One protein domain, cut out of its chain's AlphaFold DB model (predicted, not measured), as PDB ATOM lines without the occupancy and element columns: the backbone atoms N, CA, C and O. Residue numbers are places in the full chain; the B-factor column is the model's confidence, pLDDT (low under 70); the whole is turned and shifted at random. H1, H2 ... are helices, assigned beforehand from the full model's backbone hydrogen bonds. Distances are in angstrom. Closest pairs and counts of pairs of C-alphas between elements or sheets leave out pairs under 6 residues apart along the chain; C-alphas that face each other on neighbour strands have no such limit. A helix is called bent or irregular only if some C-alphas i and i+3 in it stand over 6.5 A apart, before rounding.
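Overview. This is residues 10 to 149 of the 195 residues of an uncharacterized protein of Haloactinopolyspora alba (UniProt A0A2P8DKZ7). Three antiparallel helices, H1, H2 and H3, fold back and forth side by side as a layer with H2 in the middle; H4 and H6 cross over one side of it, and the bent helix H7 covers part of the other. H5 packs on H4, on the side away from H2. The printed part has 140 residues with seven named helices, H1 to H7 in order, and no named strand; its class is all helix. It is compact and rounded, with a radius of gyration of the C-alphas of 14.0 A and spans of 37 by 37 by 30 A.

Along the chain. Find C-alpha 10 at (-11.360, -11.321, 29.352), where H1, residues 10 to 18, begins. Read on to H2, residues 25 to 40, 22.4 A long, and H3, residues 45 to 63, 26.7 A long. Next come H4, residues 72 to 86, 21.4 A, H5, residues 93 to 103, and H6, residues 106 to 121, 22.4 A. H7, residues 126 to 149, was assigned as one helix by its hydrogen bonds but is bent: C-alphas 137 and 140 are 7.0 A apart. Its arms are H7a, residues 126 to 137, and H7b, residues 140 to 149, which ends at C-alpha 149, (13.804, -28.033, 16.217).

Arrangement. Start at H2, with H4 one of two hubs touching four helices each. H1 and H2 form a helical hairpin at a shallow tilt of 14 degrees, closest at the C-alphas of Ala 14 and Ala 35, 4.2 A. H2 and H3 form another at 13 degrees, closest at the C-alphas of Ala 40 and Ala 48, 4.2 A. H1 and H3 are apart. H4 touches H2 at a steep tilt of 59 degrees, with the C-alphas of Val 34 and Ala 79 closest, 5.0 A. H5 touches H4, only just about perpendicular at 70.3 degrees, closest at the C-alphas of Thr 78 and Ala 99, 4.4 A. With residues 116 to 121 alone, H6 touches H1, closest at the C-alphas of Arg 13 and Ala 120, 4.5 A. H7a touches H1 at 75 degrees, about perpendicular, closest at the C-alphas of Leu 18 and Ala 132, 4.9 A. H7b touches residues 25 to 29 of H2 alone, closest at the C-alphas of Pro 25 and Leu 143, 6.8 A. Every O i to N i+4 pair is within hydrogen-bond range in H1 to H6 and H7b; in H7a 7 of 8 are.

Size, cuts and confidence. The C-alphas farthest apart, those of Pro 90 and Glu 149, are 38.6 A apart. The printed part has no cut and no long link. Look for pLDDT under 70 at residues 63 to 70 and 136 to 149; the mean of the printed part is 81.8.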
ATOM      1  N   TYR A  10     -12.425 -10.316  29.330       87.44
ATOM      2  CA  TYR A  10     -11.360 -11.321  29.352       87.44
ATOM      3  C   TYR A  10     -10.886 -11.719  27.956       87.44
ATOM      4  O   TYR A  10      -9.704 -12.010  27.784       87.44
ATOM      5  N   VAL A  11     -11.756 -11.658  26.944       84.38
ATOM      6  CA  VAL A  11     -11.337 -11.838  25.543       84.38
ATOM      7  C   VAL A  11     -10.433 -10.686  25.111       84.38
ATOM      8  O   VAL A  11      -9.386 -10.922  24.515       84.38
ATOM      9  N   ALA A  12     -10.784  -9.448  25.467       84.81
ATOM     10  CA  ALA A  12      -9.938  -8.285  25.210       84.81
ATOM     11  C   ALA A  12      -8.547  -8.432  25.864       84.81
ATOM     12  O   ALA A  12      -7.516  -8.294  25.203       84.81
ATOM     13  N   ARG A  13      -8.518  -8.827  27.141       87.81
ATOM     14  CA  ARG A  13      -7.283  -9.134  27.882       87.81
ATOM     15  C   ARG A  13      -6.463 -10.245  27.218       87.81
ATOM     16  O   ARG A  13      -5.250 -10.113  27.082       87.81
ATOM     17  N   ALA A  14      -7.113 -11.318  26.769       86.88
ATOM     18  CA  ALA A  14      -6.464 -12.417  26.062       86.88
ATOM     19  C   ALA A  14      -5.813 -11.953  24.751       86.88
ATOM     20  O   ALA A  14      -4.654 -12.274  24.495       86.88
ATOM     21  N   VAL A  15      -6.515 -11.144  23.951       85.06
ATOM     22  CA  VAL A  15      -5.971 -10.555  22.716       85.06
ATOM     23  C   VAL A  15      -4.736  -9.707  23.021       85.06
ATOM     24  O   VAL A  15      -3.713  -9.852  22.349       85.06
ATOM     25  N   ARG A  16      -4.773  -8.894  24.084       88.69
ATOM     26  CA  ARG A  16      -3.622  -8.077  24.485       88.69
ATOM     27  C   ARG A  16      -2.421  -8.937  24.881       88.69
ATOM     28  O   ARG A  16      -1.313  -8.675  24.415       88.69
ATOM     29  N   LEU A  17      -2.627 -10.007  25.651       87.06
ATOM     30  CA  LEU A  17      -1.565 -10.958  26.013       87.06
ATOM     31  C   LEU A  17      -0.949 -11.666  24.795       87.06
ATOM     32  O   LEU A  17       0.257 -11.926  24.766       87.06
ATOM     33  N   LEU A  18      -1.763 -11.991  23.790       85.50
ATOM     34  CA  LEU A  18      -1.305 -12.624  22.550       85.50
ATOM     35  C   LEU A  18      -0.553 -11.654  21.631       85.50
ATOM     36  O   LEU A  18       0.298 -12.094  20.866       85.50
ATOM     37  N   SER A  19      -0.827 -10.353  21.727       83.94
ATOM     38  CA  SER A  19      -0.172  -9.324  20.910       83.94
ATOM     39  C   SER A  19       1.260  -8.974  21.341       83.94
ATOM     40  O   SER A  19       1.968  -8.285  20.606       83.94
ATOM     41  N   GLN A  20       1.692  -9.433  22.522       83.00
ATOM     42  CA  GLN A  20       3.007  -9.102  23.068       83.00
ATOM     43  C   GLN A  20       4.146  -9.907  22.425       83.00
ATOM     44  O   GLN A  20       3.994 -11.112  22.200       83.00
ATOM     45  N   PRO A  21       5.329  -9.289  22.231       76.69
ATOM     46  CA  PRO A  21       6.513  -9.994  21.753       76.69
ATOM     47  C   PRO A  21       6.935 -11.094  22.737       76.69
ATOM     48  O   PRO A  21       7.002 -10.876  23.951       76.69
ATOM     49  N   ARG A  22       7.232 -12.286  22.208       77.19
ATOM     50  CA  ARG A  22       7.642 -13.450  23.007       77.19
ATOM     51  C   ARG A  22       9.135 -13.399  23.310       77.19
ATOM     52  O   ARG A  22       9.939 -13.128  22.424       77.19
ATOM     53  N   ARG A  23       9.505 -13.682  24.562       72.88
ATOM     54  CA  ARG A  23      10.916 -13.742  24.989       72.88
ATOM     55  C   ARG A  23      11.514 -15.142  24.854       72.88
ATOM     56  O   ARG A  23      12.721 -15.263  24.689       72.88
ATOM     57  N   SER A  24      10.683 -16.180  24.936       75.56
ATOM     58  CA  SER A  24      11.078 -17.577  24.735       75.56
ATOM     59  C   SER A  24       9.875 -18.444  24.326       75.56
ATOM     60  O   SER A  24       8.733 -18.033  24.554       75.56
ATOM     61  N   PRO A  25      10.094 -19.648  23.758       72.75
ATOM     62  CA  PRO A  25       9.012 -20.576  23.411       72.75
ATOM     63  C   PRO A  25       8.189 -21.034  24.625       72.75
ATOM     64  O   PRO A  25       6.963 -21.073  24.561       72.75
ATOM     65  N   ALA A  26       8.851 -21.314  25.754       76.81
ATOM     66  CA  ALA A  26       8.200 -21.720  27.001       76.81
ATOM     67  C   ALA A  26       7.315 -20.605  27.589       76.81
ATOM     68  O   ALA A  26       6.165 -20.844  27.955       76.81
ATOM     69  N   ASP A  27       7.833 -19.373  27.621       80.62
ATOM     70  CA  ASP A  27       7.078 -18.187  28.038       80.62
ATOM     71  C   ASP A  27       5.902 -17.935  27.085       80.62
ATOM     72  O   ASP A  27       4.764 -17.751  27.515       80.62
ATOM     73  N   GLY A  28       6.141 -18.032  25.775       82.00
ATOM     74  CA  GLY A  28       5.109 -17.857  24.761       82.00
ATOM     75  C   GLY A  28       3.970 -18.866  24.871       82.00
ATOM     76  O   GLY A  28       2.806 -18.480  24.736       82.00
ATOM     77  N   ALA A  29       4.272 -20.128  25.160       83.62
ATOM     78  CA  ALA A  29       3.259 -21.150  25.373       83.62
ATOM     79  C   ALA A  29       2.445 -20.920  26.646       83.62
ATOM     80  O   ALA A  29       1.216 -20.979  26.590       83.62
ATOM     81  N   LEU A  30       3.101 -20.580  27.760       86.44
ATOM     82  CA  LEU A  30       2.412 -20.277  29.013       86.44
ATOM     83  C   LEU A  30       1.473 -19.076  28.848       86.44
ATOM     84  O   LEU A  30       0.306 -19.150  29.223       86.44
ATOM     85  N   VAL A  31       1.937 -17.994  28.215       89.81
ATOM     86  CA  VAL A  31       1.093 -16.820  27.943       89.81
ATOM     87  C   VAL A  31      -0.070 -17.171  27.014       89.81
ATOM     88  O   VAL A  31      -1.180 -16.679  27.206       89.81
ATOM     89  N   THR A  32       0.159 -18.034  26.025       89.50
ATOM     90  CA  THR A  32      -0.897 -18.494  25.111       89.50
ATOM     91  C   THR A  32      -1.947 -19.322  25.852       89.50
ATOM     92  O   THR A  32      -3.137 -19.057  25.707       89.50
ATOM     93  N   ALA A  33      -1.532 -20.260  26.703       89.62
ATOM     94  CA  ALA A  33      -2.436 -21.041  27.544       89.62
ATOM     95  C   ALA A  33      -3.256 -20.143  28.487       89.62
ATOM     96  O   ALA A  33      -4.480 -20.250  28.533       89.62
ATOM     97  N   VAL A  34      -2.614 -19.180  29.156       91.75
ATOM     98  CA  VAL A  34      -3.298 -18.203  30.021       91.75
ATOM     99  C   VAL A  34      -4.308 -17.364  29.233       91.75
ATOM    100  O   VAL A  34      -5.431 -17.168  29.694       91.75
ATOM    101  N   ALA A  35      -3.955 -16.902  28.031       91.75
ATOM    102  CA  ALA A  35      -4.865 -16.144  27.177       91.75
ATOM    103  C   ALA A  35      -6.088 -16.976  26.749       91.75
ATOM    104  O   ALA A  35      -7.213 -16.480  26.797       91.75
ATOM    105  N   LEU A  36      -5.898 -18.250  26.394       91.56
ATOM    106  CA  LEU A  36      -6.998 -19.161  26.053       91.56
ATOM    107  C   LEU A  36      -7.928 -19.400  27.250       91.56
ATOM    108  O   LEU A  36      -9.149 -19.347  27.101       91.56
ATOM    109  N   ARG A  37      -7.362 -19.594  28.447       93.31
ATOM    110  CA  ARG A  37      -8.122 -19.757  29.697       93.31
ATOM    111  C   ARG A  37      -8.885 -18.491  30.078       93.31
ATOM    112  O   ARG A  37     -10.032 -18.585  30.498       93.31
ATOM    113  N   LEU A  38      -8.297 -17.312  29.877       91.88
ATOM    114  CA  LEU A  38      -8.990 -16.035  30.059       91.88
ATOM    115  C   LEU A  38     -10.162 -15.890  29.086       91.88
ATOM    116  O   LEU A  38     -11.273 -15.592  29.513       91.88
ATOM    117  N   ALA A  39      -9.947 -16.154  27.796       89.94
ATOM    118  CA  ALA A  39     -11.013 -16.094  26.799       89.94
ATOM    119  C   ALA A  39     -12.158 -17.079  27.103       89.94
ATOM    120  O   ALA A  39     -13.323 -16.760  26.859       89.94
ATOM    121  N   ALA A  40     -11.848 -18.244  27.685       91.19
ATOM    122  CA  ALA A  40     -12.847 -19.228  28.093       91.19
ATOM    123  C   ALA A  40     -13.810 -18.699  29.174       91.19
ATOM    124  O   ALA A  40     -14.980 -19.069  29.160       91.19
ATOM    125  N   LEU A  41     -13.370 -17.795  30.061       90.19
ATOM    126  CA  LEU A  41     -14.207 -17.244  31.141       90.19
ATOM    127  C   LEU A  41     -15.380 -16.380  30.647       90.19
ATOM    128  O   LEU A  41     -16.351 -16.215  31.385       90.19
ATOM    129  N   ASP A  42     -15.277 -15.834  29.433       89.12
ATOM    130  CA  ASP A  42     -16.304 -15.011  28.770       89.12
ATOM    131  C   ASP A  42     -16.996 -15.748  27.606       89.12
ATOM    132  O   ASP A  42     -17.751 -15.147  26.833       89.12
ATOM    133  N   SER A  43     -16.705 -17.038  27.436       86.12
ATOM    134  CA  SER A  43     -17.228 -17.854  26.343       86.12
ATOM    135  C   SER A  43     -18.409 -18.713  26.797       86.12
ATOM    136  O   SER A  43     -18.555 -19.035  27.975       86.12
ATOM    137  N   ASP A  44     -19.270 -19.090  25.852       88.62
ATOM    138  CA  ASP A  44     -20.286 -20.126  26.062       88.62
ATOM    139  C   ASP A  44     -19.642 -21.489  26.371       88.62
ATOM    140  O   ASP A  44     -18.475 -21.705  26.053       88.62
ATOM    141  N   GLY A  45     -20.394 -22.408  26.988       83.62
ATOM    142  CA  GLY A  45     -19.856 -23.670  27.516       83.62
ATOM    143  C   GLY A  45     -19.091 -24.511  26.488       83.62
ATOM    144  O   GLY A  45     -17.972 -24.932  26.761       83.62
ATOM    145  N   GLU A  46     -19.633 -24.679  25.279       89.81
ATOM    146  CA  GLU A  46     -18.971 -25.446  24.214       89.81
ATOM    147  C   GLU A  46     -17.667 -24.772  23.753       89.81
ATOM    148  O   GLU A  46     -16.633 -25.424  23.576       89.81
ATOM    149  N   THR A  47     -17.686 -23.449  23.575       86.38
ATOM    150  CA  THR A  47     -16.492 -22.686  23.188       86.38
ATOM    151  C   THR A  47     -15.453 -22.669  24.307       86.38
ATOM    152  O   THR A  47     -14.261 -22.835  24.043       86.38
ATOM    153  N   ALA A  48     -15.885 -22.514  25.558       88.06
ATOM    154  CA  ALA A  48     -15.025 -22.532  26.731       88.06
ATOM    155  C   ALA A  48     -14.296 -23.876  26.863       88.06
ATOM    156  O   ALA A  48     -13.074 -23.882  27.007       88.06
ATOM    157  N   GLU A  49     -14.999 -25.001  26.713       90.31
ATOM    158  CA  GLU A  49     -14.398 -26.343  26.725       90.31
ATOM    159  C   GLU A  49     -13.348 -26.519  25.622       90.31
ATOM    160  O   GLU A  49     -12.263 -27.055  25.860       90.31
ATOM    161  N   ARG A  50     -13.615 -26.007  24.414       90.00
ATOM    162  CA  ARG A  50     -12.648 -26.052  23.305       90.00
ATOM    163  C   ARG A  50     -11.397 -25.223  23.585       90.00
ATOM    164  O   ARG A  50     -10.297 -25.670  23.259       90.00
ATOM    165  N   LEU A  51     -11.554 -24.037  24.172       88.56
ATOM    166  CA  LEU A  51     -10.441 -23.157  24.545       88.56
ATOM    167  C   LEU A  51      -9.600 -23.765  25.674       88.56
ATOM    168  O   LEU A  51      -8.371 -23.744  25.604       88.56
ATOM    169  N   VAL A  52     -10.255 -24.376  26.661       90.38
ATOM    170  CA  VAL A  52      -9.632 -25.157  27.737       90.38
ATOM    171  C   VAL A  52      -8.819 -26.320  27.160       90.38
ATOM    172  O   VAL A  52      -7.612 -26.401  27.387       90.38
ATOM    173  N   ALA A  53      -9.416 -27.135  26.288       88.75
ATOM    174  CA  ALA A  53      -8.724 -28.250  25.643       88.75
ATOM    175  C   ALA A  53      -7.588 -27.800  24.702       88.75
ATOM    176  O   ALA A  53      -6.626 -28.534  24.468       88.75
ATOM    177  N   ALA A  54      -7.688 -26.612  24.098       87.56
ATOM    178  CA  ALA A  54      -6.596 -26.023  23.323       87.56
ATOM    179  C   ALA A  54      -5.439 -25.587  24.233       87.56
ATOM    180  O   ALA A  54      -4.286 -25.891  23.931       87.56
ATOM    181  N   SER A  55      -5.745 -24.951  25.366       88.25
ATOM    182  CA  SER A  55      -4.763 -24.614  26.399       88.25
ATOM    183  C   SER A  55      -4.018 -25.858  26.893       88.25
ATOM    184  O   SER A  55      -2.796 -25.824  27.005       88.25
ATOM    185  N   ASP A  56      -4.722 -26.965  27.141       89.94
ATOM    186  CA  ASP A  56      -4.108 -28.220  27.607       89.94
ATOM    187  C   ASP A  56      -3.147 -28.821  26.587       89.94
ATOM    188  O   ASP A  56      -2.054 -29.274  26.937       89.94
ATOM    189  N   ARG A  57      -3.513 -28.774  25.305       86.38
ATOM    190  CA  ARG A  57      -2.639 -29.220  24.215       86.38
ATOM    191  C   ARG A  57      -1.371 -28.374  24.117       86.38
ATOM    192  O   ARG A  57      -0.293 -28.936  23.942       86.38
ATOM    193  N   VAL A  58      -1.488 -27.052  24.277       85.38
ATOM    194  CA  VAL A  58      -0.329 -26.144  24.311       85.38
ATOM    195  C   VAL A  58       0.598 -26.498  25.477       85.38
ATOM    196  O   VAL A  58       1.795 -26.670  25.263       85.38
ATOM    197  N   MET A  59       0.061 -26.681  26.689       85.56
ATOM    198  CA  MET A  59       0.886 -27.000  27.864       85.56
ATOM    199  C   MET A  59       1.515 -28.394  27.789       85.56
ATOM    200  O   MET A  59       2.678 -28.558  28.156       85.56
ATOM    201  N   THR A  60       0.802 -29.381  27.242       81.94
ATOM    202  CA  THR A  60       1.345 -30.732  27.012       81.94
ATOM    203  C   THR A  60       2.528 -30.701  26.045       81.94
ATOM    204  O   THR A  60       3.542 -31.348  26.295       81.94
ATOM    205  N   GLY A  61       2.439 -29.906  24.971       74.50
ATOM    206  CA  GLY A  61       3.534 -29.738  24.013       74.50
ATOM    207  C   GLY A  61       4.788 -29.096  24.614       74.50
ATOM    208  O   GLY A  61       5.886 -29.335  24.128       74.50
ATOM    209  N   VAL A  62       4.644 -28.314  25.686       70.06
ATOM    210  CA  VAL A  62       5.740 -27.554  26.311       70.06
ATOM    211  C   VAL A  62       6.363 -28.268  27.506       70.06
ATOM    212  O   VAL A  62       7.574 -28.164  27.708       70.06
ATOM    213  N   ALA A  63       5.580 -29.052  28.253       62.91
ATOM    214  CA  ALA A  63       6.084 -29.874  29.354       62.91
ATOM    215  C   ALA A  63       7.199 -30.838  28.901       62.91
ATOM    216  O   ALA A  63       8.167 -31.040  29.629       62.91
ATOM    217  N   GLY A  64       7.119 -31.354  27.668       59.66
ATOM    218  CA  GLY A  64       8.154 -32.212  27.081       59.66
ATOM    219  C   GLY A  64       9.471 -31.508  26.719       59.66
ATOM    220  O   GLY A  64      10.455 -32.190  26.460       59.66
ATOM    221  N   LEU A  65       9.520 -30.169  26.703       58.03
ATOM    222  CA  LEU A  65      10.658 -29.393  26.178       58.03
ATOM    223  C   LEU A  65      11.376 -28.528  27.210       58.03
ATOM    224  O   LEU A  65      12.545 -28.208  27.027       58.03
ATOM    225  N   ILE A  66      10.721 -28.182  28.319       60.34
ATOM    226  CA  ILE A  66      11.366 -27.454  29.427       60.34
ATOM    227  C   ILE A  66      12.367 -28.356  30.189       60.34
ATOM    228  O   ILE A  66      13.110 -27.865  31.036       60.34
ATOM    229  N   GLY A  67      12.445 -29.649  29.846       52.53
ATOM    230  CA  GLY A  67      13.233 -30.644  30.569       52.53
ATOM    231  C   GLY A  67      12.591 -30.872  31.930       52.53
ATOM    232  O   GLY A  67      12.849 -30.108  32.853       52.53
ATOM    233  N   GLU A  68      11.693 -31.859  32.003       56.16
ATOM    234  CA  GLU A  68      10.802 -32.187  33.130       56.16
ATOM    235  C   GLU A  68      11.204 -31.589  34.493       56.16
ATOM    236  O   GLU A  68      11.907 -32.207  35.290       56.16
ATOM    237  N   GLN A  69      10.713 -30.383  34.790       61.00
ATOM    238  CA  GLN A  69      10.663 -29.882  36.169       61.00
ATOM    239  C   GLN A  69       9.283 -30.106  36.802       61.00
ATOM    240  O   GLN A  69       9.184 -30.141  38.025       61.00
ATOM    241  N   ALA A  70       8.228 -30.293  35.993       67.88
ATOM    242  CA  ALA A  70       6.868 -30.550  36.465       67.88
ATOM    243  C   ALA A  70       6.016 -31.318  35.424       67.88
ATOM    244  O   ALA A  70       6.210 -31.110  34.219       67.88
ATOM    245  N   PRO A  71       5.060 -32.161  35.866       78.75
ATOM    246  CA  PRO A  71       4.072 -32.822  35.011       78.75
ATOM    247  C   PRO A  71       3.252 -31.847  34.150       78.75
ATOM    248  O   PRO A  71       2.987 -30.713  34.544       78.75
ATOM    249  N   ALA A  72       2.762 -32.309  32.995       77.50
ATOM    250  CA  ALA A  72       1.898 -31.507  32.116       77.50
ATOM    251  C   ALA A  72       0.590 -31.045  32.795       77.50
ATOM    252  O   ALA A  72       0.097 -29.956  32.494       77.50
ATOM    253  N   SER A  73       0.052 -31.838  33.731       84.25
ATOM    254  CA  SER A  73      -1.098 -31.456  34.563       84.25
ATOM    255  C   SER A  73      -0.808 -30.213  35.395       84.25
ATOM    256  O   SER A  73      -1.607 -29.285  35.415       84.25
ATOM    257  N   ASP A  74       0.374 -30.149  36.006       87.56
ATOM    258  CA  ASP A  74       0.756 -29.063  36.904       87.56
ATOM    259  C   ASP A  74       0.963 -27.767  36.118       87.56
ATOM    260  O   ASP A  74       0.637 -26.677  36.592       87.56
ATOM    261  N   TRP A  75       1.450 -27.879  34.882       86.62
ATOM    262  CA  TRP A  75       1.531 -26.779  33.923       86.62
ATOM    263  C   TRP A  75       0.154 -26.263  33.494       86.62
ATOM    264  O   TRP A  75      -0.036 -25.047  33.406       86.62
ATOM    265  N   SER A  76      -0.808 -27.157  33.256       89.38
ATOM    266  CA  SER A  76      -2.191 -26.765  32.967       89.38
ATOM    267  C   SER A  76      -2.841 -26.060  34.162       89.38
ATOM    268  O   SER A  76      -3.315 -24.930  34.018       89.38
ATOM    269  N   ASP A  77      -2.733 -26.642  35.361       92.00
ATOM    270  CA  ASP A  77      -3.207 -26.040  36.613       92.00
ATOM    271  C   ASP A  77      -2.567 -24.668  36.862       92.00
ATOM    272  O   ASP A  77      -3.211 -23.749  37.366       92.00
ATOM    273  N   THR A  78      -1.290 -24.507  36.498       91.12
ATOM    274  CA  THR A  78      -0.572 -23.229  36.604       91.12
ATOM    275  C   THR A  78      -1.155 -22.183  35.656       91.12
ATOM    276  O   THR A  78      -1.369 -21.039  36.064       91.12
ATOM    277  N   ALA A  79      -1.439 -22.550  34.403       91.56
ATOM    278  CA  ALA A  79      -2.065 -21.649  33.436       91.56
ATOM    279  C   ALA A  79      -3.486 -21.249  33.871       91.56
ATOM    280  O   ALA A  79      -3.861 -20.078  33.764       91.56
ATOM    281  N   GLU A  80      -4.254 -22.189  34.426       94.00
ATOM    282  CA  GLU A  80      -5.569 -21.919  35.008       94.00
ATOM    283  C   GLU A  80      -5.473 -20.992  36.230       94.00
ATOM    284  O   GLU A  80      -6.187 -19.988  36.299       94.00
ATOM    285  N   ALA A  81      -4.533 -21.245  37.145       93.94
ATOM    286  CA  ALA A  81      -4.278 -20.387  38.301       93.94
ATOM    287  C   ALA A  81      -3.968 -18.942  37.881       93.94
ATOM    288  O   ALA A  81      -4.536 -17.993  38.425       93.94
ATOM    289  N   LEU A  82      -3.084 -18.766  36.895       92.56
ATOM    290  CA  LEU A  82      -2.692 -17.457  36.373       92.56
ATOM    291  C   LEU A  82      -3.875 -16.723  35.732       92.56
ATOM    292  O   LEU A  82      -4.073 -15.538  36.003       92.56
ATOM    293  N   ALA A  83      -4.697 -17.417  34.944       93.31
ATOM    294  CA  ALA A  83      -5.896 -16.833  34.349       93.31
ATOM    295  C   ALA A  83      -6.903 -16.372  35.415       93.31
ATOM    296  O   ALA A  83      -7.419 -15.256  35.336       93.31
ATOM    297  N   LEU A  84      -7.137 -17.184  36.451       94.12
ATOM    298  CA  LEU A  84      -8.025 -16.832  37.559       94.12
ATOM    299  C   LEU A  84      -7.497 -15.636  38.366       94.12
ATOM    300  O   LEU A  84      -8.282 -14.752  38.707       94.12
ATOM    301  N   MET A  85      -6.182 -15.548  38.604       92.75
ATOM    302  CA  MET A  85      -5.560 -14.389  39.264       92.75
ATOM    303  C   MET A  85      -5.739 -13.099  38.465       92.75
ATOM    304  O   MET A  85      -6.137 -12.080  39.028       92.75
ATOM    305  N   ILE A  86      -5.499 -13.137  37.151       91.44
ATOM    306  CA  ILE A  86      -5.698 -11.977  36.265       91.44
ATOM    307  C   ILE A  86      -7.179 -11.575  36.221       91.44
ATOM    308  O   ILE A  86      -7.510 -10.392  36.120       91.44
ATOM    309  N   ALA A  87      -8.082 -12.551  36.314       90.00
ATOM    310  CA  ALA A  87      -9.518 -12.318  36.369       90.00
ATOM    311  C   ALA A  87     -10.037 -11.890  37.756       90.00
ATOM    312  O   ALA A  87     -11.225 -11.609  37.888       90.00
ATOM    313  N   GLY A  88      -9.190 -11.854  38.793       89.50
ATOM    314  CA  GLY A  88      -9.617 -11.568  40.167       89.50
ATOM    315  C   GLY A  88     -10.584 -12.615  40.738       89.50
ATOM    316  O   GLY A  88     -11.393 -12.303  41.611       89.50
ATOM    317  N   ARG A  89     -10.541 -13.850  40.222       90.75
ATOM    318  CA  ARG A  89     -11.394 -14.963  40.654       90.75
ATOM    319  C   ARG A  89     -10.734 -15.755  41.789       90.75
ATOM    320  O   ARG A  89      -9.506 -15.811  41.868       90.75
ATOM    321  N   PRO A  90     -11.530 -16.380  42.674       89.44
ATOM    322  CA  PRO A  90     -10.991 -17.166  43.776       89.44
ATOM    323  C   PRO A  90     -10.182 -18.363  43.264       89.44
ATOM    324  O   PRO A  90     -10.562 -19.022  42.296       89.44
ATOM    325  N   LEU A  91      -9.082 -18.662  43.954       90.38
ATOM    326  CA  LEU A  91      -8.214 -19.801  43.663       90.38
ATOM    327  C   LEU A  91      -8.469 -20.947  44.633       90.38
ATOM    328  O   LEU A  91      -8.711 -20.738  45.823       90.38
ATOM    329  N   GLN A  92      -8.322 -22.169  44.134       91.62
ATOM    330  CA  GLN A  92      -8.262 -23.350  44.980       91.62
ATOM    331  C   GLN A  92      -6.832 -23.581  45.478       91.62
ATOM    332  O   GLN A  92      -5.851 -23.197  44.839       91.62
ATOM    333  N   ARG A  93      -6.700 -24.266  46.620       87.75
ATOM    334  CA  ARG A  93      -5.390 -24.618  47.191       87.75
ATOM    335  C   ARG A  93      -4.540 -25.463  46.232       87.75
ATOM    336  O   ARG A  93      -3.318 -25.314  46.234       87.75
ATOM    337  N   GLY A  94      -5.178 -26.310  45.418       88.19
ATOM    338  CA  GLY A  94      -4.520 -27.104  44.375       88.19
ATOM    339  C   GLY A  94      -3.789 -26.220  43.368       88.19
ATOM    340  O   GLY A  94      -2.576 -26.325  43.247       88.19
ATOM    341  N   HIS A  95      -4.487 -25.239  42.788       90.38
ATOM    342  CA  HIS A  95      -3.936 -24.291  41.811       90.38
ATOM    343  C   HIS A  95      -2.680 -23.568  42.312       90.38
ATOM    344  O   HIS A  95      -1.680 -23.474  41.606       90.38
ATOM    345  N   LEU A  96      -2.703 -23.087  43.561       87.19
ATOM    346  CA  LEU A  96      -1.548 -22.422  44.173       87.19
ATOM    347  C   LEU A  96      -0.376 -23.379  44.408       87.19
ATOM    348  O   LEU A  96       0.783 -22.980  44.301       87.19
ATOM    349  N   THR A  97      -0.676 -24.632  44.746       90.25
ATOM    350  CA  THR A  97       0.345 -25.654  44.972       90.25
ATOM    351  C   THR A  97       1.009 -26.027  43.651       90.25
ATOM    352  O   THR A  97       2.232 -25.933  43.575       90.25
ATOM    353  N   SER A  98       0.230 -26.331  42.608       88.31
ATOM    354  CA  SER A  98       0.733 -26.632  41.263       88.31
ATOM    355  C   SER A  98       1.555 -25.466  40.707       88.31
ATOM    356  O   SER A  98       2.713 -25.654  40.355       88.31
ATOM    357  N   ALA A  99       1.038 -24.232  40.759       87.19
ATOM    358  CA  ALA A  99       1.761 -23.048  40.283       87.19
ATOM    359  C   ALA A  99       3.102 -22.832  40.997       87.19
ATOM    360  O   ALA A  99       4.110 -22.509  40.362       87.19
ATOM    361  N   ARG A 100       3.141 -23.036  42.319       89.44
ATOM    362  CA  ARG A 100       4.374 -22.904  43.103       89.44
ATOM    363  C   ARG A 100       5.375 -24.010  42.789       89.44
ATOM    364  O   ARG A 100       6.566 -23.718  42.734       89.44
ATOM    365  N   THR A 101       4.911 -25.244  42.613       87.62
ATOM    366  CA  THR A 101       5.760 -26.383  42.241       87.62
ATOM    367  C   THR A 101       6.367 -26.159  40.860       87.62
ATOM    368  O   THR A 101       7.583 -26.212  40.713       87.62
ATOM    369  N   THR A 102       5.541 -25.790  39.884       86.62
ATOM    370  CA  THR A 102       5.936 -25.583  38.489       86.62
ATOM    371  C   THR A 102       6.897 -24.408  38.302       86.62
ATOM    372  O   THR A 102       7.889 -24.520  37.588       86.62
ATOM    373  N   LEU A 103       6.636 -23.266  38.948       84.88
ATOM    374  CA  LEU A 103       7.481 -22.068  38.830       84.88
ATOM    375  C   LEU A 103       8.617 -22.028  39.869       84.88
ATOM    376  O   LEU A 103       9.470 -21.136  39.836       84.88
ATOM    377  N   GLY A 104       8.639 -22.981  40.802       85.12
ATOM    378  CA  GLY A 104       9.664 -23.170  41.830       85.12
ATOM    379  C   GLY A 104       9.608 -22.205  43.021       85.12
ATOM    380  O   GLY A 104      10.331 -22.400  43.994       85.12
ATOM    381  N   SER A 105       8.782 -21.153  42.986       87.44
ATOM    382  CA  SER A 105       8.623 -20.215  44.112       87.44
ATOM    383  C   SER A 105       7.317 -19.430  44.020       87.44
ATOM    384  O   SER A 105       6.811 -19.205  42.922       87.44
ATOM    385  N   ALA A 106       6.801 -18.975  45.164       88.00
ATOM    386  CA  ALA A 106       5.605 -18.134  45.213       88.00
ATOM    387  C   ALA A 106       5.855 -16.736  44.620       88.00
ATOM    388  O   ALA A 106       4.997 -16.223  43.909       88.00
ATOM    389  N   ASP A 107       7.044 -16.167  44.833       89.62
ATOM    390  CA  ASP A 107       7.394 -14.835  44.325       89.62
ATOM    391  C   ASP A 107       7.339 -14.785  42.795       89.62
ATOM    392  O   ASP A 107       6.739 -13.881  42.226       89.62
ATOM    393  N   LYS A 108       7.837 -15.824  42.108       89.56
ATOM    394  CA  LYS A 108       7.739 -15.922  40.640       89.56
ATOM    395  C   LYS A 108       6.300 -16.021  40.137       89.56
ATOM    396  O   LYS A 108       6.000 -15.482  39.074       89.56
ATOM    397  N   VAL A 109       5.422 -16.715  40.867       89.31
ATOM    398  CA  VAL A 109       3.991 -16.807  40.527       89.31
ATOM    399  C   VAL A 109       3.367 -15.412  40.594       89.31
ATOM    400  O   VAL A 109       2.691 -14.998  39.652       89.31
ATOM    401  N   ILE A 110       3.639 -14.679  41.679       90.25
ATOM    402  CA  ILE A 110       3.136 -13.320  41.904       90.25
ATOM    403  C   ILE A 110       3.694 -12.370  40.842       90.25
ATOM    404  O   ILE A 110       2.909 -11.765  40.114       90.25
ATOM    405  N   ASP A 111       5.013 -12.324  40.654       91.44
ATOM    406  CA  ASP A 111       5.680 -11.473  39.663       91.44
ATOM    407  C   ASP A 111       5.157 -11.699  38.241       91.44
ATOM    408  O   ASP A 111       4.959 -10.746  37.475       91.44
ATOM    409  N   LEU A 112       4.950 -12.965  37.863       89.62
ATOM    410  CA  LEU A 112       4.403 -13.314  36.558       89.62
ATOM    411  C   LEU A 112       2.941 -12.880  36.456       89.62
ATOM    412  O   LEU A 112       2.578 -12.218  35.487       89.62
ATOM    413  N   SER A 113       2.117 -13.186  37.459       91.19
ATOM    414  CA  SER A 113       0.709 -12.779  37.480       91.19
ATOM    415  C   SER A 113       0.537 -11.257  37.416       91.19
ATOM    416  O   SER A 113      -0.275 -10.769  36.635       91.19
ATOM    417  N   ASP A 114       1.352 -10.493  38.149       92.94
ATOM    418  CA  ASP A 114       1.338  -9.030  38.167       92.94
ATOM    419  C   ASP A 114       1.791  -8.441  36.834       92.94
ATOM    420  O   ASP A 114       1.289  -7.405  36.393       92.94
ATOM    421  N   ARG A 115       2.764  -9.080  36.181       91.06
ATOM    422  CA  ARG A 115       3.207  -8.689  34.842       91.06
ATOM    423  C   ARG A 115       2.108  -8.930  33.814       91.06
ATOM    424  O   ARG A 115       1.777  -8.009  33.077       91.06
ATOM    425  N   LEU A 116       1.524 -10.127  33.800       89.62
ATOM    426  CA  LEU A 116       0.448 -10.481  32.876       89.62
ATOM    427  C   LEU A 116      -0.799  -9.629  33.110       89.62
ATOM    428  O   LEU A 116      -1.410  -9.190  32.143       89.62
ATOM    429  N   ARG A 117      -1.146  -9.337  34.369       91.00
ATOM    430  CA  ARG A 117      -2.260  -8.444  34.708       91.00
ATOM    431  C   ARG A 117      -2.031  -7.040  34.158       91.00
ATOM    432  O   ARG A 117      -2.898  -6.539  33.453       91.00
ATOM    433  N   ARG A 118      -0.858  -6.443  34.411       90.44
ATOM    434  CA  ARG A 118      -0.513  -5.113  33.878       90.44
ATOM    435  C   ARG A 118      -0.621  -5.071  32.361       90.44
ATOM    436  O   ARG A 118      -1.267  -4.182  31.830       90.44
ATOM    437  N   THR A 119      -0.057  -6.066  31.681       87.12
ATOM    438  CA  THR A 119      -0.172  -6.187  30.227       87.12
ATOM    439  C   THR A 119      -1.624  -6.324  29.777       87.12
ATOM    440  O   THR A 119      -2.019  -5.682  28.817       87.12
ATOM    441  N   ALA A 120      -2.422  -7.155  30.446       85.69
ATOM    442  CA  ALA A 120      -3.815  -7.397  30.092       85.69
ATOM    443  C   ALA A 120      -4.709  -6.157  30.282       85.69
ATOM    444  O   ALA A 120      -5.708  -6.016  29.582       85.69
ATOM    445  N   GLU A 121      -4.371  -5.278  31.225       86.81
ATOM    446  CA  GLU A 121      -5.110  -4.046  31.538       86.81
ATOM    447  C   GLU A 121      -4.735  -2.855  30.640       86.81
ATOM    448  O   GLU A 121      -5.426  -1.836  30.666       86.81
ATOM    449  N   GLU A 122      -3.678  -2.967  29.831       84.38
ATOM    450  CA  GLU A 122      -3.325  -1.943  28.846       84.38
ATOM    451  C   GLU A 122      -4.412  -1.802  27.763       84.38
ATOM    452  O   GLU A 122      -5.038  -2.796  27.374       84.38
ATOM    453  N   PRO A 123      -4.647  -0.578  27.250       78.06
ATOM    454  CA  PRO A 123      -5.618  -0.360  26.184       78.06
ATOM    455  C   PRO A 123      -5.242  -1.162  24.932       78.06
ATOM    456  O   PRO A 123      -4.069  -1.295  24.590       78.06
ATOM    457  N   LEU A 124      -6.260  -1.702  24.259       76.44
ATOM    458  CA  LEU A 124      -6.098  -2.453  23.017       76.44
ATOM    459  C   LEU A 124      -5.983  -1.515  21.819       76.44
ATOM    460  O   LEU A 124      -6.905  -0.741  21.548       76.44
ATOM    461  N   ASP A 125      -4.920  -1.684  21.041       78.94
ATOM    462  CA  ASP A 125      -4.760  -1.027  19.749       78.94
ATOM    463  C   ASP A 125      -5.265  -1.918  18.603       78.94
ATOM    464  O   ASP A 125      -5.276  -3.150  18.682       78.94
ATOM    465  N   ARG A 126      -5.653  -1.310  17.474       71.56
ATOM    466  CA  ARG A 126      -6.101  -2.050  16.274       71.56
ATOM    467  C   ARG A 126      -5.042  -3.036  15.764       71.56
ATOM    468  O   ARG A 126      -5.382  -4.116  15.279       71.56
ATOM    469  N   ASP A 127      -3.773  -2.674  15.910       78.50
ATOM    470  CA  ASP A 127      -2.643  -3.507  15.509       78.50
ATOM    471  C   ASP A 127      -2.472  -4.733  16.414       78.50
ATOM    472  O   ASP A 127      -1.959  -5.756  15.964       78.50
ATOM    473  N   ASP A 128      -2.938  -4.676  17.664       77.75
ATOM    474  CA  ASP A 128      -2.838  -5.794  18.606       77.75
ATOM    475  C   ASP A 128      -3.714  -6.959  18.178       77.75
ATOM    476  O   ASP A 128      -3.292  -8.110  18.263       77.75
ATOM    477  N   LEU A 129      -4.911  -6.666  17.660       73.44
ATOM    478  CA  LEU A 129      -5.776  -7.687  17.082       73.44
ATOM    479  C   LEU A 129      -5.115  -8.320  15.853       73.44
ATOM    480  O   LEU A 129      -5.129  -9.539  15.714       73.44
ATOM    481  N   GLY A 130      -4.494  -7.506  14.993       74.94
ATOM    482  CA  GLY A 130      -3.736  -7.989  13.837       74.94
ATOM    483  C   GLY A 130      -2.577  -8.902  14.242       74.94
ATOM    484  O   GLY A 130      -2.428  -9.983  13.679       74.94
ATOM    485  N   ARG A 131      -1.805  -8.518  15.267       77.38
ATOM    486  CA  ARG A 131      -0.704  -9.328  15.815       77.38
ATOM    487  C   ARG A 131      -1.202 -10.599  16.496       77.38
ATOM    488  O   ARG A 131      -0.637 -11.660  16.265       77.38
ATOM    489  N   ALA A 132      -2.268 -10.522  17.288       77.06
ATOM    490  CA  ALA A 132      -2.857 -11.683  17.946       77.06
ATOM    491  C   ALA A 132      -3.418 -12.687  16.929       77.06
ATOM    492  O   ALA A 132      -3.228 -13.889  17.089       77.06
ATOM    493  N   LEU A 133      -4.062 -12.208  15.859       72.81
ATOM    494  CA  LEU A 133      -4.533 -13.050  14.758       72.81
ATOM    495  C   LEU A 133      -3.372 -13.629  13.953       72.81
ATOM    496  O   LEU A 133      -3.393 -14.819  13.652       72.81
ATOM    497  N   ALA A 134      -2.345 -12.831  13.650       73.44
ATOM    498  CA  ALA A 134      -1.132 -13.326  13.014       73.44
ATOM    499  C   ALA A 134      -0.528 -14.457  13.852       73.44
ATOM    500  O   ALA A 134      -0.332 -15.544  13.324       73.44
ATOM    501  N   MET A 135      -0.380 -14.266  15.165       71.19
ATOM    502  CA  MET A 135       0.064 -15.299  16.105       71.19
ATOM    503  C   MET A 135      -0.892 -16.490  16.202       71.19
ATOM    504  O   MET A 135      -0.435 -17.605  16.394       71.19
ATOM    505  N   ALA A 136      -2.204 -16.323  16.070       65.62
ATOM    506  CA  ALA A 136      -3.119 -17.465  16.058       65.62
ATOM    507  C   ALA A 136      -2.965 -18.313  14.782       65.62
ATOM    508  O   ALA A 136      -3.144 -19.529  14.825       65.62
ATOM    509  N   VAL A 137      -2.623 -17.677  13.658       65.50
ATOM    510  CA  VAL A 137      -2.475 -18.318  12.343       65.50
ATOM    511  C   VAL A 137      -1.074 -18.908  12.140       65.50
ATOM    512  O   VAL A 137      -0.955 -20.024  11.644       65.50
ATOM    513  N   THR A 138      -0.021 -18.190  12.536       63.06
ATOM    514  CA  THR A 138       1.388 -18.627  12.414       63.06
ATOM    515  C   THR A 138       1.906 -19.303  13.677       63.06
ATOM    516  O   THR A 138       2.661 -20.268  13.605       63.06
ATOM    517  N   GLY A 139       1.446 -18.870  14.847       60.09
ATOM    518  CA  GLY A 139       2.008 -19.259  16.134       60.09
ATOM    519  C   GLY A 139       1.847 -20.727  16.512       60.09
ATOM    520  O   GLY A 139       2.797 -21.238  17.073       60.09
ATOM    521  N   PRO A 140       0.766 -21.479  16.225       57.53
ATOM    522  CA  PRO A 140       0.749 -22.908  16.549       57.53
ATOM    523  C   PRO A 140       1.746 -23.711  15.709       57.53
ATOM    524  O   PRO A 140       2.296 -24.689  16.203       57.53
ATOM    525  N   ALA A 141       1.973 -23.305  14.456       54.41
ATOM    526  CA  ALA A 141       2.876 -23.981  13.532       54.41
ATOM    527  C   ALA A 141       4.339 -23.618  13.808       54.41
ATOM    528  O   ALA A 141       5.148 -24.528  13.931       54.41
ATOM    529  N   GLU A 142       4.653 -22.335  14.013       57.75
ATOM    530  CA  GLU A 142       5.991 -21.883  14.422       57.75
ATOM    531  C   GLU A 142       6.330 -22.304  15.851       57.75
ATOM    532  O   GLU A 142       7.467 -22.661  16.124       57.75
ATOM    533  N   LEU A 143       5.355 -22.336  16.769       55.69
ATOM    534  CA  LEU A 143       5.542 -22.962  18.074       55.69
ATOM    535  C   LEU A 143       5.792 -24.455  17.854       55.69
ATOM    536  O   LEU A 143       6.805 -24.941  18.308       55.69
ATOM    537  N   ALA A 144       4.972 -25.190  17.097       56.31
ATOM    538  CA  ALA A 144       5.220 -26.614  16.835       56.31
ATOM    539  C   ALA A 144       6.553 -26.905  16.115       56.31
ATOM    540  O   ALA A 144       7.111 -27.979  16.326       56.31
ATOM    541  N   GLU A 145       7.055 -25.997  15.276       56.91
ATOM    542  CA  GLU A 145       8.362 -26.090  14.614       56.91
ATOM    543  C   GLU A 145       9.507 -25.725  15.552       56.91
ATOM    544  O   GLU A 145      10.399 -26.545  15.721       56.91
ATOM    545  N   ALA A 146       9.436 -24.613  16.283       57.78
ATOM    546  CA  ALA A 146      10.404 -24.278  17.329       57.78
ATOM    547  C   ALA A 146      10.435 -25.335  18.451       57.78
ATOM    548  O   ALA A 146      11.480 -25.587  19.052       57.78
ATOM    549  N   LEU A 147       9.299 -25.980  18.734       53.50
ATOM    550  CA  LEU A 147       9.191 -27.120  19.645       53.50
ATOM    551  C   LEU A 147       9.835 -28.387  19.024       53.50
ATOM    552  O   LEU A 147      10.435 -29.172  19.753       53.50
ATOM    553  N   ARG A 148       9.775 -28.588  17.696       60.47
ATOM    554  CA  ARG A 148      10.419 -29.717  16.984       60.47
ATOM    555  C   ARG A 148      11.931 -29.542  16.813       60.47
ATOM    556  O   ARG A 148      12.667 -30.494  17.046       60.47
ATOM    557  N   GLU A 149      12.389 -28.352  16.445       53.62
ATOM    558  CA  GLU A 149      13.804 -28.033  16.217       53.62
ATOM    559  C   GLU A 149      14.625 -28.125  17.512       53.62
ATOM    560  O   GLU A 149      15.747 -28.615  17.496       53.62
TER     561      GLU A 149